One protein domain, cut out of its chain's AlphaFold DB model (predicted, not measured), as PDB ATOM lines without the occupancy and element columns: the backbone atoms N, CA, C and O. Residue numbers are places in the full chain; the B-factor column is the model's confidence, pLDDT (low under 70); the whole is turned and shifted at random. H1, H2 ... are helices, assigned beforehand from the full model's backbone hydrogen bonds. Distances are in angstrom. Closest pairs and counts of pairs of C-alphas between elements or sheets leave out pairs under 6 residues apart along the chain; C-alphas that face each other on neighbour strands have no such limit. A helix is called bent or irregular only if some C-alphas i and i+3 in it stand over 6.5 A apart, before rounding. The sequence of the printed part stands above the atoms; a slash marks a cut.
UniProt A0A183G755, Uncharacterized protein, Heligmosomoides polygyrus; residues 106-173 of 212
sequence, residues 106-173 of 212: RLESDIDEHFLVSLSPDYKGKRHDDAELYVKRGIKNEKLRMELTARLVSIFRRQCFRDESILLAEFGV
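AT A GLANCE: This is residues 106 to 173 of the 212 residues of an uncharacterized protein of Heligmosomoides polygyrus (UniProt A0A183G755). A long bent helix, H3, makes the longest axis, and two shorter helices, H1 and H2, run one after the other along one side of its first arm, loosely packed and slanting across it in the opposite direction. The end of H3, with the short tail after it, sticks out free as residues 160 to 173. The printed part has 68 residues with three named helices, in the order H1, H2, H3, and no named strand; the class is all helix. The whole is loose, with a radius of gyration of the C-alphas of 15.0 A, and only just elongated, spanning 47 by 28 by 16 A.

IN THESE COORDINATES: H1, residues 106 to 118, begins at C-alpha 106 (194.060, 180.727, 139.235) and is 17.5 A long. H2, residues 129 to 137, is 12.5 A long. H3, residues 142 to 170, was assigned as one helix by its hydrogen bonds but is bent: C-alphas 160 and 163 are 7.1 A apart. Its arm H3a, residues 142 to 160, begins at C-alpha 142 (162.042, 177.231, 139.637) and is 26.4 A long; H3b, residues 163 to 170, is 10.5 A long and ends at C-alpha 170 (199.420, 175.655, 120.539).

HOW THE PARTS SIT: H1 touches H2 with residues 115 to 118 alone; the closest C-alphas, of Phe 115 and Ala 131, are 5.8 A apart. These two run the same way at a shallow tilt of 12 degrees. H1 and H3a are close but not clearly touching, the closest C-alphas, of Asp 112 and Ile 155, being 6.6 A apart, and run opposite ways at a steep tilt of 42 degrees. H2 and H3a are also close but not clearly touching, at 7.5 A between the C-alphas of Tyr 134 and Leu 144. H3b is apart from H1 and H2, and its line stands to that of H3a at a steep tilt of 37 degrees, only just past shallow. Every O i to N i+4 pair is within hydrogen-bond range in H3a, against 8 of 9 in H1, 4 of 5 in H2 and 3 of 4 in H3b.

THE WHOLE: The two C-alphas farthest apart, of Arg 137 and Gly 172, are 47.2 A apart. The printed part has no cut; the link from H1 to H2 is short and that from H2 to H3 tight. The mean pLDDT of the printed part is 83.7, and residues 106 to 109 and 163 to 173 are under 70.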
ATOM      1  N   ARG A 106     194.861 181.153 138.063       52.41
ATOM      2  CA  ARG A 106     194.060 180.727 139.235       52.41
ATOM      3  C   ARG A 106     192.941 181.668 139.698       52.41
ATOM      4  O   ARG A 106     192.155 181.251 140.532       52.41
ATOM      5  N   LEU A 107     192.856 182.901 139.204       55.94
ATOM      6  CA  LEU A 107     192.007 183.923 139.838       55.94
ATOM      7  C   LEU A 107     190.498 183.681 139.659       55.94
ATOM      8  O   LEU A 107     189.748 183.834 140.614       55.94
ATOM      9  N   GLU A 108     190.048 183.254 138.476       59.16
ATOM     10  CA  GLU A 108     188.634 182.899 138.251       59.16
ATOM     11  C   GLU A 108     188.310 181.462 138.666       59.16
ATOM     12  O   GLU A 108     187.196 181.178 139.101       59.16
ATOM     13  N   SER A 109     189.280 180.548 138.560       60.72
ATOM     14  CA  SER A 109     189.132 179.175 139.051       60.72
ATOM     15  C   SER A 109     188.883 179.143 140.551       60.72
ATOM     16  O   SER A 109     188.018 178.389 140.972       60.72
ATOM     17  N   ASP A 110     189.569 179.990 141.326       83.31
ATOM     18  CA  ASP A 110     189.370 180.078 142.777       83.31
ATOM     19  C   ASP A 110     187.939 180.495 143.134       83.31
ATOM     20  O   ASP A 110     187.365 179.971 144.082       83.31
ATOM     21  N   ILE A 111     187.338 181.416 142.373       90.00
ATOM     22  CA  ILE A 111     185.982 181.910 142.654       90.00
ATOM     23  C   ILE A 111     184.953 180.808 142.388       90.00
ATOM     24  O   ILE A 111     184.110 180.523 143.240       90.00
ATOM     25  N   ASP A 112     185.040 180.163 141.222       92.25
ATOM     26  CA  ASP A 112     184.125 179.083 140.847       92.25
ATOM     27  C   ASP A 112     184.313 177.839 141.729       92.25
ATOM     28  O   ASP A 112     183.336 177.215 142.137       92.25
ATOM     29  N   GLU A 113     185.555 177.488 142.068       90.75
ATOM     30  CA  GLU A 113     185.867 176.380 142.971       90.75
ATOM     31  C   GLU A 113     185.350 176.669 144.383       90.75
ATOM     32  O   GLU A 113     184.673 175.828 144.975       90.75
ATOM     33  N   HIS A 114     185.558 177.884 144.895       93.69
ATOM     34  CA  HIS A 114     185.016 178.293 146.185       93.69
ATOM     35  C   HIS A 114     183.481 178.259 146.202       93.69
ATOM     36  O   HIS A 114     182.896 177.817 147.195       93.69
ATOM     37  N   PHE A 115     182.819 178.665 145.112       95.69
ATOM     38  CA  PHE A 115     181.371 178.524 144.958       95.69
ATOM     39  C   PHE A 115     180.932 177.055 145.023       95.69
ATOM     40  O   PHE A 115     180.068 176.721 145.834       95.69
ATOM     41  N   LEU A 116     181.551 176.169 144.234       95.19
ATOM     42  CA  LEU A 116     181.209 174.743 144.195       95.19
ATOM     43  C   LEU A 116     181.415 174.062 145.553       95.19
ATOM     44  O   LEU A 116     180.527 173.367 146.044       95.19
ATOM     45  N   VAL A 117     182.557 174.303 146.197       94.81
ATOM     46  CA  VAL A 117     182.863 173.749 147.521       94.81
ATOM     47  C   VAL A 117     181.871 174.282 148.566       94.81
ATOM     48  O   VAL A 117     181.386 173.515 149.401       94.81
ATOM     49  N   SER A 118     181.476 175.556 148.457       95.50
ATOM     50  CA  SER A 118     180.478 176.192 149.331       95.50
ATOM     51  C   SER A 118     179.054 175.651 149.173       95.50
ATOM     52  O   SER A 118     178.227 175.927 150.044       95.50
ATOM     53  N   LEU A 119     178.730 174.904 148.111       95.00
ATOM     54  CA  LEU A 119     177.425 174.239 147.972       95.00
ATOM     55  C   LEU A 119     177.321 172.966 148.819       95.00
ATOM     56  O   LEU A 119     176.215 172.504 149.096       95.00
ATOM     57  N   SER A 120     178.452 172.412 149.264       94.31
ATOM     58  CA  SER A 120     178.462 171.181 150.052       94.31
ATOM     59  C   SER A 120     177.739 171.379 151.392       94.31
ATOM     60  O   SER A 120     177.913 172.423 152.044       94.31
ATOM     61  N   PRO A 121     176.949 170.392 151.851       93.19
ATOM     62  CA  PRO A 121     176.258 170.483 153.136       93.19
ATOM     63  C   PRO A 121     177.261 170.627 154.286       93.19
ATOM     64  O   PRO A 121     177.092 171.489 155.147       93.19
ATOM     65  N   ASP A 122     178.376 169.900 154.208       95.38
ATOM     66  CA  ASP A 122     179.398 169.829 155.257       95.38
ATOM     67  C   ASP A 122     180.433 170.960 155.205       95.38
ATOM     68  O   ASP A 122     181.414 170.946 155.952       95.38
ATOM     69  N   TYR A 123     180.249 171.949 154.327       95.00
ATOM     70  CA  TYR A 123     181.192 173.055 154.217       95.00
ATOM     71  C   TYR A 123     181.216 173.900 155.499       95.00
ATOM     72  O   TYR A 123     180.191 174.444 155.933       95.00
ATOM     73  N   LYS A 124     182.412 174.037 156.083       93.19
ATOM     74  CA  LYS A 124     182.683 174.820 157.294       93.19
ATOM     75  C   LYS A 124     183.497 176.057 156.924       93.19
ATOM     76  O   LYS A 124     184.615 175.929 156.439       93.19
ATOM     77  N   GLY A 125     182.957 177.247 157.182       92.81
ATOM     78  CA  GLY A 125     183.630 178.520 156.905       92.81
ATOM     79  C   GLY A 125     182.691 179.577 156.330       92.81
ATOM     80  O   GLY A 125     181.470 179.401 156.316       92.81
ATOM     81  N   LYS A 126     183.267 180.688 155.851       94.19
ATOM     82  CA  LYS A 126     182.512 181.710 155.118       94.19
ATOM     83  C   LYS A 126     182.158 181.150 153.739       94.19
ATOM     84  O   LYS A 126     183.053 180.859 152.953       94.19
ATOM     85  N   ARG A 127     180.862 180.964 153.475       94.81
ATOM     86  CA  ARG A 127     180.358 180.520 152.167       94.81
ATOM     87  C   ARG A 127     180.486 181.642 151.143       94.81
ATOM     88  O   ARG A 127     180.470 182.817 151.505       94.81
ATOM     89  N   HIS A 128     180.599 181.264 149.876       95.31
ATOM     90  CA  HIS A 128     180.427 182.194 148.765       95.31
ATOM     91  C   HIS A 128     179.028 182.832 148.822       95.31
ATOM     92  O   HIS A 128     178.053 182.121 149.075       95.31
ATOM     93  N   ASP A 129     178.927 184.136 148.552       93.44
ATOM     94  CA  ASP A 129     177.679 184.905 148.689       93.44
ATOM     95  C   ASP A 129     176.538 184.284 147.853       93.44
ATOM     96  O   ASP A 129     175.460 183.999 148.375       93.44
ATOM     97  N   ASP A 130     176.817 183.943 146.589       92.00
ATOM     98  CA  ASP A 130     175.854 183.251 145.717       92.00
ATOM     99  C   ASP A 130     175.454 181.862 146.242       92.00
ATOM    100  O   ASP A 130     174.274 181.512 146.243       92.00
ATOM    101  N   ALA A 131     176.413 181.058 146.718       94.19
ATOM    102  CA  ALA A 131     176.142 179.710 147.226       94.19
ATOM    103  C   ALA A 131     175.265 179.754 148.485       94.19
ATOM    104  O   ALA A 131     174.379 178.918 148.674       94.19
ATOM    105  N   GLU A 132     175.485 180.758 149.335       94.19
ATOM    106  CA  GLU A 132     174.712 180.958 150.551       94.19
ATOM    107  C   GLU A 132     173.221 181.175 150.253       94.19
ATOM    108  O   GLU A 132     172.365 180.677 150.988       94.19
ATOM    109  N   LEU A 133     172.902 181.839 149.140       92.38
ATOM    110  CA  LEU A 133     171.529 182.085 148.707       92.38
ATOM    111  C   LEU A 133     170.786 180.771 148.418       92.38
ATOM    112  O   LEU A 133     169.646 180.605 148.862       92.38
ATOM    113  N   TYR A 134     171.448 179.812 147.764       92.62
ATOM    114  CA  TYR A 134     170.878 178.498 147.437       92.62
ATOM    115  C   TYR A 134     170.776 177.575 148.651       92.62
ATOM    116  O   TYR A 134     169.775 176.873 148.807       92.62
ATOM    117  N   VAL A 135     171.766 177.610 149.545       92.75
ATOM    118  CA  VAL A 135     171.773 176.786 150.763       92.75
ATOM    119  C   VAL A 135     170.738 177.289 151.775       92.75
ATOM    120  O   VAL A 135     169.999 176.486 152.341       92.75
ATOM    121  N   LYS A 136     170.629 178.611 151.984       90.75
ATOM    122  CA  LYS A 136     169.690 179.197 152.958       90.75
ATOM    123  C   LYS A 136     168.240 179.162 152.492       90.75
ATOM    124  O   LYS A 136     167.361 178.807 153.272       90.75
ATOM    125  N   ARG A 137     167.958 179.581 151.250       86.75
ATOM    126  CA  ARG A 137     166.573 179.613 150.737       86.75
ATOM    127  C   ARG A 137     166.084 178.241 150.286       86.75
ATOM    128  O   ARG A 137     164.875 178.026 150.208       86.75
ATOM    129  N   GLY A 138     167.006 177.322 150.015       84.88
ATOM    130  CA  GLY A 138     166.705 176.039 149.407       84.88
ATOM    131  C   GLY A 138     166.299 176.180 147.939       84.88
ATOM    132  O   GLY A 138     165.890 177.235 147.448       84.88
ATOM    133  N   ILE A 139     166.374 175.066 147.223       87.19
ATOM    134  CA  ILE A 139     166.166 174.998 145.775       87.19
ATOM    135  C   ILE A 139     164.676 174.717 145.466       87.19
ATOM    136  O   ILE A 139     164.316 173.822 144.708       87.19
ATOM    137  N   LYS A 140     163.767 175.452 146.123       90.81
ATOM    138  CA  LYS A 140     162.309 175.262 145.962       90.81
ATOM    139  C   LYS A 140     161.721 176.068 144.800       90.81
ATOM    140  O   LYS A 140     160.706 175.677 144.237       90.81
ATOM    141  N   ASN A 141     162.354 177.185 144.441       92.44
ATOM    142  CA  ASN A 141     161.884 178.071 143.378       92.44
ATOM    143  C   ASN A 141     162.458 177.652 142.024       92.44
ATOM    144  O   ASN A 141     163.672 177.506 141.895       92.44
ATOM    145  N   GLU A 142     161.610 177.583 140.997       94.00
ATOM    146  CA  GLU A 142     162.042 177.231 139.637       94.00
ATOM    147  C   GLU A 142     163.071 178.212 139.071       94.00
ATOM    148  O   GLU A 142     164.075 177.810 138.497       94.00
ATOM    149  N   LYS A 143     162.886 179.512 139.316       93.50
ATOM    150  CA  LYS A 143     163.846 180.530 138.869       93.50
ATOM    151  C   LYS A 143     165.239 180.313 139.468       93.50
ATOM    152  O   LYS A 143     166.220 180.368 138.740       93.50
ATOM    153  N   LEU A 144     165.311 179.999 140.765       92.56
ATOM    154  CA  LEU A 144     166.582 179.704 141.437       92.56
ATOM    155  C   LEU A 144     167.179 178.375 140.951       92.56
ATOM    156  O   LEU A 144     168.395 178.269 140.842       92.56
ATOM    157  N   ARG A 145     166.346 177.375 140.620       93.44
ATOM    158  CA  ARG A 145     166.799 176.128 139.982       93.44
ATOM    159  C   ARG A 145     167.471 176.390 138.646       93.44
ATOM    160  O   ARG A 145     168.583 175.912 138.427       93.44
ATOM    161  N   MET A 146     166.813 177.153 137.781       95.31
ATOM    162  CA  MET A 146     167.356 177.509 136.474       95.31
ATOM    163  C   MET A 146     168.640 178.327 136.606       95.31
ATOM    164  O   MET A 146     169.608 178.031 135.917       95.31
ATOM    165  N   GLU A 147     168.682 179.306 137.511       95.06
ATOM    166  CA  GLU A 147     169.864 180.144 137.733       95.06
ATOM    167  C   GLU A 147     171.060 179.330 138.248       95.06
ATOM    168  O   GLU A 147     172.152 179.407 137.679       95.06
ATOM    169  N   LEU A 148     170.843 178.474 139.255       95.25
ATOM    170  CA  LEU A 148     171.867 177.563 139.763       95.25
ATOM    171  C   LEU A 148     172.366 176.625 138.663       95.25
ATOM    172  O   LEU A 148     173.571 176.459 138.491       95.25
ATOM    173  N   THR A 149     171.450 176.040 137.889       95.62
ATOM    174  CA  THR A 149     171.789 175.126 136.790       95.62
ATOM    175  C   THR A 149     172.586 175.846 135.708       95.62
ATOM    176  O   THR A 149     173.636 175.360 135.295       95.62
ATOM    177  N   ALA A 150     172.152 177.037 135.289       95.50
ATOM    178  CA  ALA A 150     172.863 177.854 134.313       95.50
ATOM    179  C   ALA A 150     174.274 178.211 134.805       95.50
ATOM    180  O   ALA A 150     175.237 178.123 134.040       95.50
ATOM    181  N   ARG A 151     174.423 178.545 136.096       94.62
ATOM    182  CA  ARG A 151     175.730 178.812 136.704       94.62
ATOM    183  C   ARG A 151     176.617 177.567 136.713       94.62
ATOM    184  O   ARG A 151     177.766 177.662 136.295       94.62
ATOM    185  N   LEU A 152     176.097 176.409 137.123       95.12
ATOM    186  CA  LEU A 152     176.836 175.141 137.128       95.12
ATOM    187  C   LEU A 152     177.273 174.729 135.718       95.12
ATOM    188  O   LEU A 152     178.436 174.389 135.521       95.12
ATOM    189  N   VAL A 153     176.387 174.834 134.724       94.94
ATOM    190  CA  VAL A 153     176.713 174.561 133.315       94.94
ATOM    191  C   VAL A 153     177.777 175.531 132.802       94.94
ATOM    192  O   VAL A 153     178.683 175.125 132.079       94.94
ATOM    193  N   SER A 154     177.711 176.807 133.189       92.94
ATOM    194  CA  SER A 154     178.730 177.800 132.840       92.94
ATOM    195  C   SER A 154     180.104 177.439 133.421       92.94
ATOM    196  O   SER A 154     181.098 177.487 132.696       92.94
ATOM    197  N   ILE A 155     180.159 177.028 134.694       92.62
ATOM    198  CA  ILE A 155     181.393 176.565 135.348       92.62
ATOM    199  C   ILE A 155     181.917 175.297 134.672       92.62
ATOM    200  O   ILE A 155     183.101 175.226 134.354       92.62
ATOM    201  N   PHE A 156     181.041 174.328 134.400       91.25
ATOM    202  CA  PHE A 156     181.388 173.088 133.710       91.25
ATOM    203  C   PHE A 156     181.995 173.367 132.334       91.25
ATOM    204  O   PHE A 156     183.091 172.903 132.048       91.25
ATOM    205  N   ARG A 157     181.345 174.205 131.514       88.44
ATOM    206  CA  ARG A 157     181.884 174.615 130.208       88.44
ATOM    207  C   ARG A 157     183.254 175.269 130.359       88.44
ATOM    208  O   ARG A 157     184.181 174.899 129.653       88.44
ATOM    209  N   ARG A 158     183.416 176.200 131.306       85.38
ATOM    210  CA  ARG A 158     184.727 176.812 131.564       85.38
ATOM    211  C   ARG A 158     185.775 175.777 131.964       85.38
ATOM    212  O   ARG A 158     186.902 175.901 131.520       85.38
ATOM    213  N   GLN A 159     185.446 174.796 132.800       83.31
ATOM    214  CA  GLN A 159     186.410 173.788 133.247       83.31
ATOM    215  C   GLN A 159     186.758 172.778 132.151       83.31
ATOM    216  O   GLN A 159     187.936 172.502 131.965       83.31
ATOM    217  N   CYS A 160     185.774 172.277 131.404       80.56
ATOM    218  CA  CYS A 160     186.003 171.312 130.328       80.56
ATOM    219  C   CYS A 160     186.729 171.928 129.130       80.56
ATOM    220  O   CYS A 160     187.611 171.299 128.565       80.56
ATOM    221  N   PHE A 161     186.395 173.169 128.773       80.19
ATOM    222  CA  PHE A 161     186.923 173.830 127.577       80.19
ATOM    223  C   PHE A 161     188.083 174.796 127.869       80.19
ATOM    224  O   PHE A 161     188.587 175.461 126.964       80.19
ATOM    225  N   ARG A 162     188.539 174.886 129.128       70.88
ATOM    226  CA  ARG A 162     189.707 175.704 129.505       70.88
ATOM    227  C   ARG A 162     190.956 175.264 128.753       70.88
ATOM    228  O   ARG A 162     191.678 176.113 128.239       70.88
ATOM    229  N   ASP A 163     191.154 173.958 128.636       61.56
ATOM    230  CA  ASP A 163     192.341 173.399 127.997       61.56
ATOM    231  C   ASP A 163     192.219 173.383 126.466       61.56
ATOM    232  O   ASP A 163     193.223 173.541 125.781       61.56
ATOM    233  N   GLU A 164     191.007 173.331 125.902       58.12
ATOM    234  CA  GLU A 164     190.809 173.461 124.448       58.12
ATOM    235  C   GLU A 164     191.234 174.836 123.925       58.12
ATOM    236  O   GLU A 164     191.815 174.941 122.847       58.12
ATOM    237  N   SER A 165     191.033 175.898 124.712       57.56
ATOM    238  CA  SER A 165     191.532 177.231 124.354       57.56
ATOM    239  C   SER A 165     193.064 177.344 124.398       57.56
ATOM    240  O   SER A 165     193.635 178.189 123.711       57.56
ATOM    241  N   ILE A 166     193.737 176.482 125.169       57.66
ATOM    242  CA  ILE A 166     195.202 176.366 125.181       57.66
ATOM    243  C   ILE A 166     195.656 175.532 123.980       57.66
ATOM    244  O   ILE A 166     196.587 175.928 123.284       57.66
ATOM    245  N   LEU A 167     194.951 174.438 123.676       54.72
ATOM    246  CA  LEU A 167     195.232 173.604 122.511       54.72
ATOM    247  C   LEU A 167     195.033 174.362 121.193       54.72
ATOM    248  O   LEU A 167     195.865 174.216 120.318       54.72
ATOM    249  N   LEU A 168     194.032 175.236 121.059       53.28
ATOM    250  CA  LEU A 168     193.857 176.102 119.875       53.28
ATOM    251  C   LEU A 168     194.963 177.158 119.709       53.28
ATOM    252  O   LEU A 168     195.190 177.656 118.609       53.28
ATOM    253  N   ALA A 169     195.634 177.535 120.800       56.19
ATOM    254  CA  ALA A 169     196.763 178.462 120.753       56.19
ATOM    255  C   ALA A 169     198.092 177.754 120.429       56.19
ATOM    256  O   ALA A 169     199.008 178.395 119.918       56.19
ATOM    257  N   GLU A 170     198.203 176.457 120.729       52.62
ATOM    258  CA  GLU A 170     199.420 175.655 120.539       52.62
ATOM    259  C   GLU A 170     199.379 174.811 119.250       52.62
ATOM    260  O   GLU A 170     200.358 174.760 118.505       52.62
ATOM    261  N   PHE A 171     198.225 174.230 118.927       51.72
ATOM    262  CA  PHE A 171     197.893 173.652 117.630       51.72
ATOM    263  C   PHE A 171     197.221 174.745 116.812       51.72
ATOM    264  O   PHE A 171     196.013 174.954 116.911       51.72
ATOM    265  N   GLY A 172     198.042 175.500 116.079       50.50
ATOM    266  CA  GLY A 172     197.602 176.638 115.281       50.50
ATOM    267  C   GLY A 172     196.323 176.352 114.498       50.50
ATOM    268  O   GLY A 172     196.118 175.230 114.035       50.50
ATOM    269  N   VAL A 173     195.488 177.394 114.389       53.25
ATOM    270  CA  VAL A 173     194.263 177.449 113.579       53.25
ATOM    271  C   VAL A 173     194.424 176.532 112.362       53.25
ATOM    272  O   VAL A 173     195.307 176.816 111.547       53.25
TER     273      VAL A 173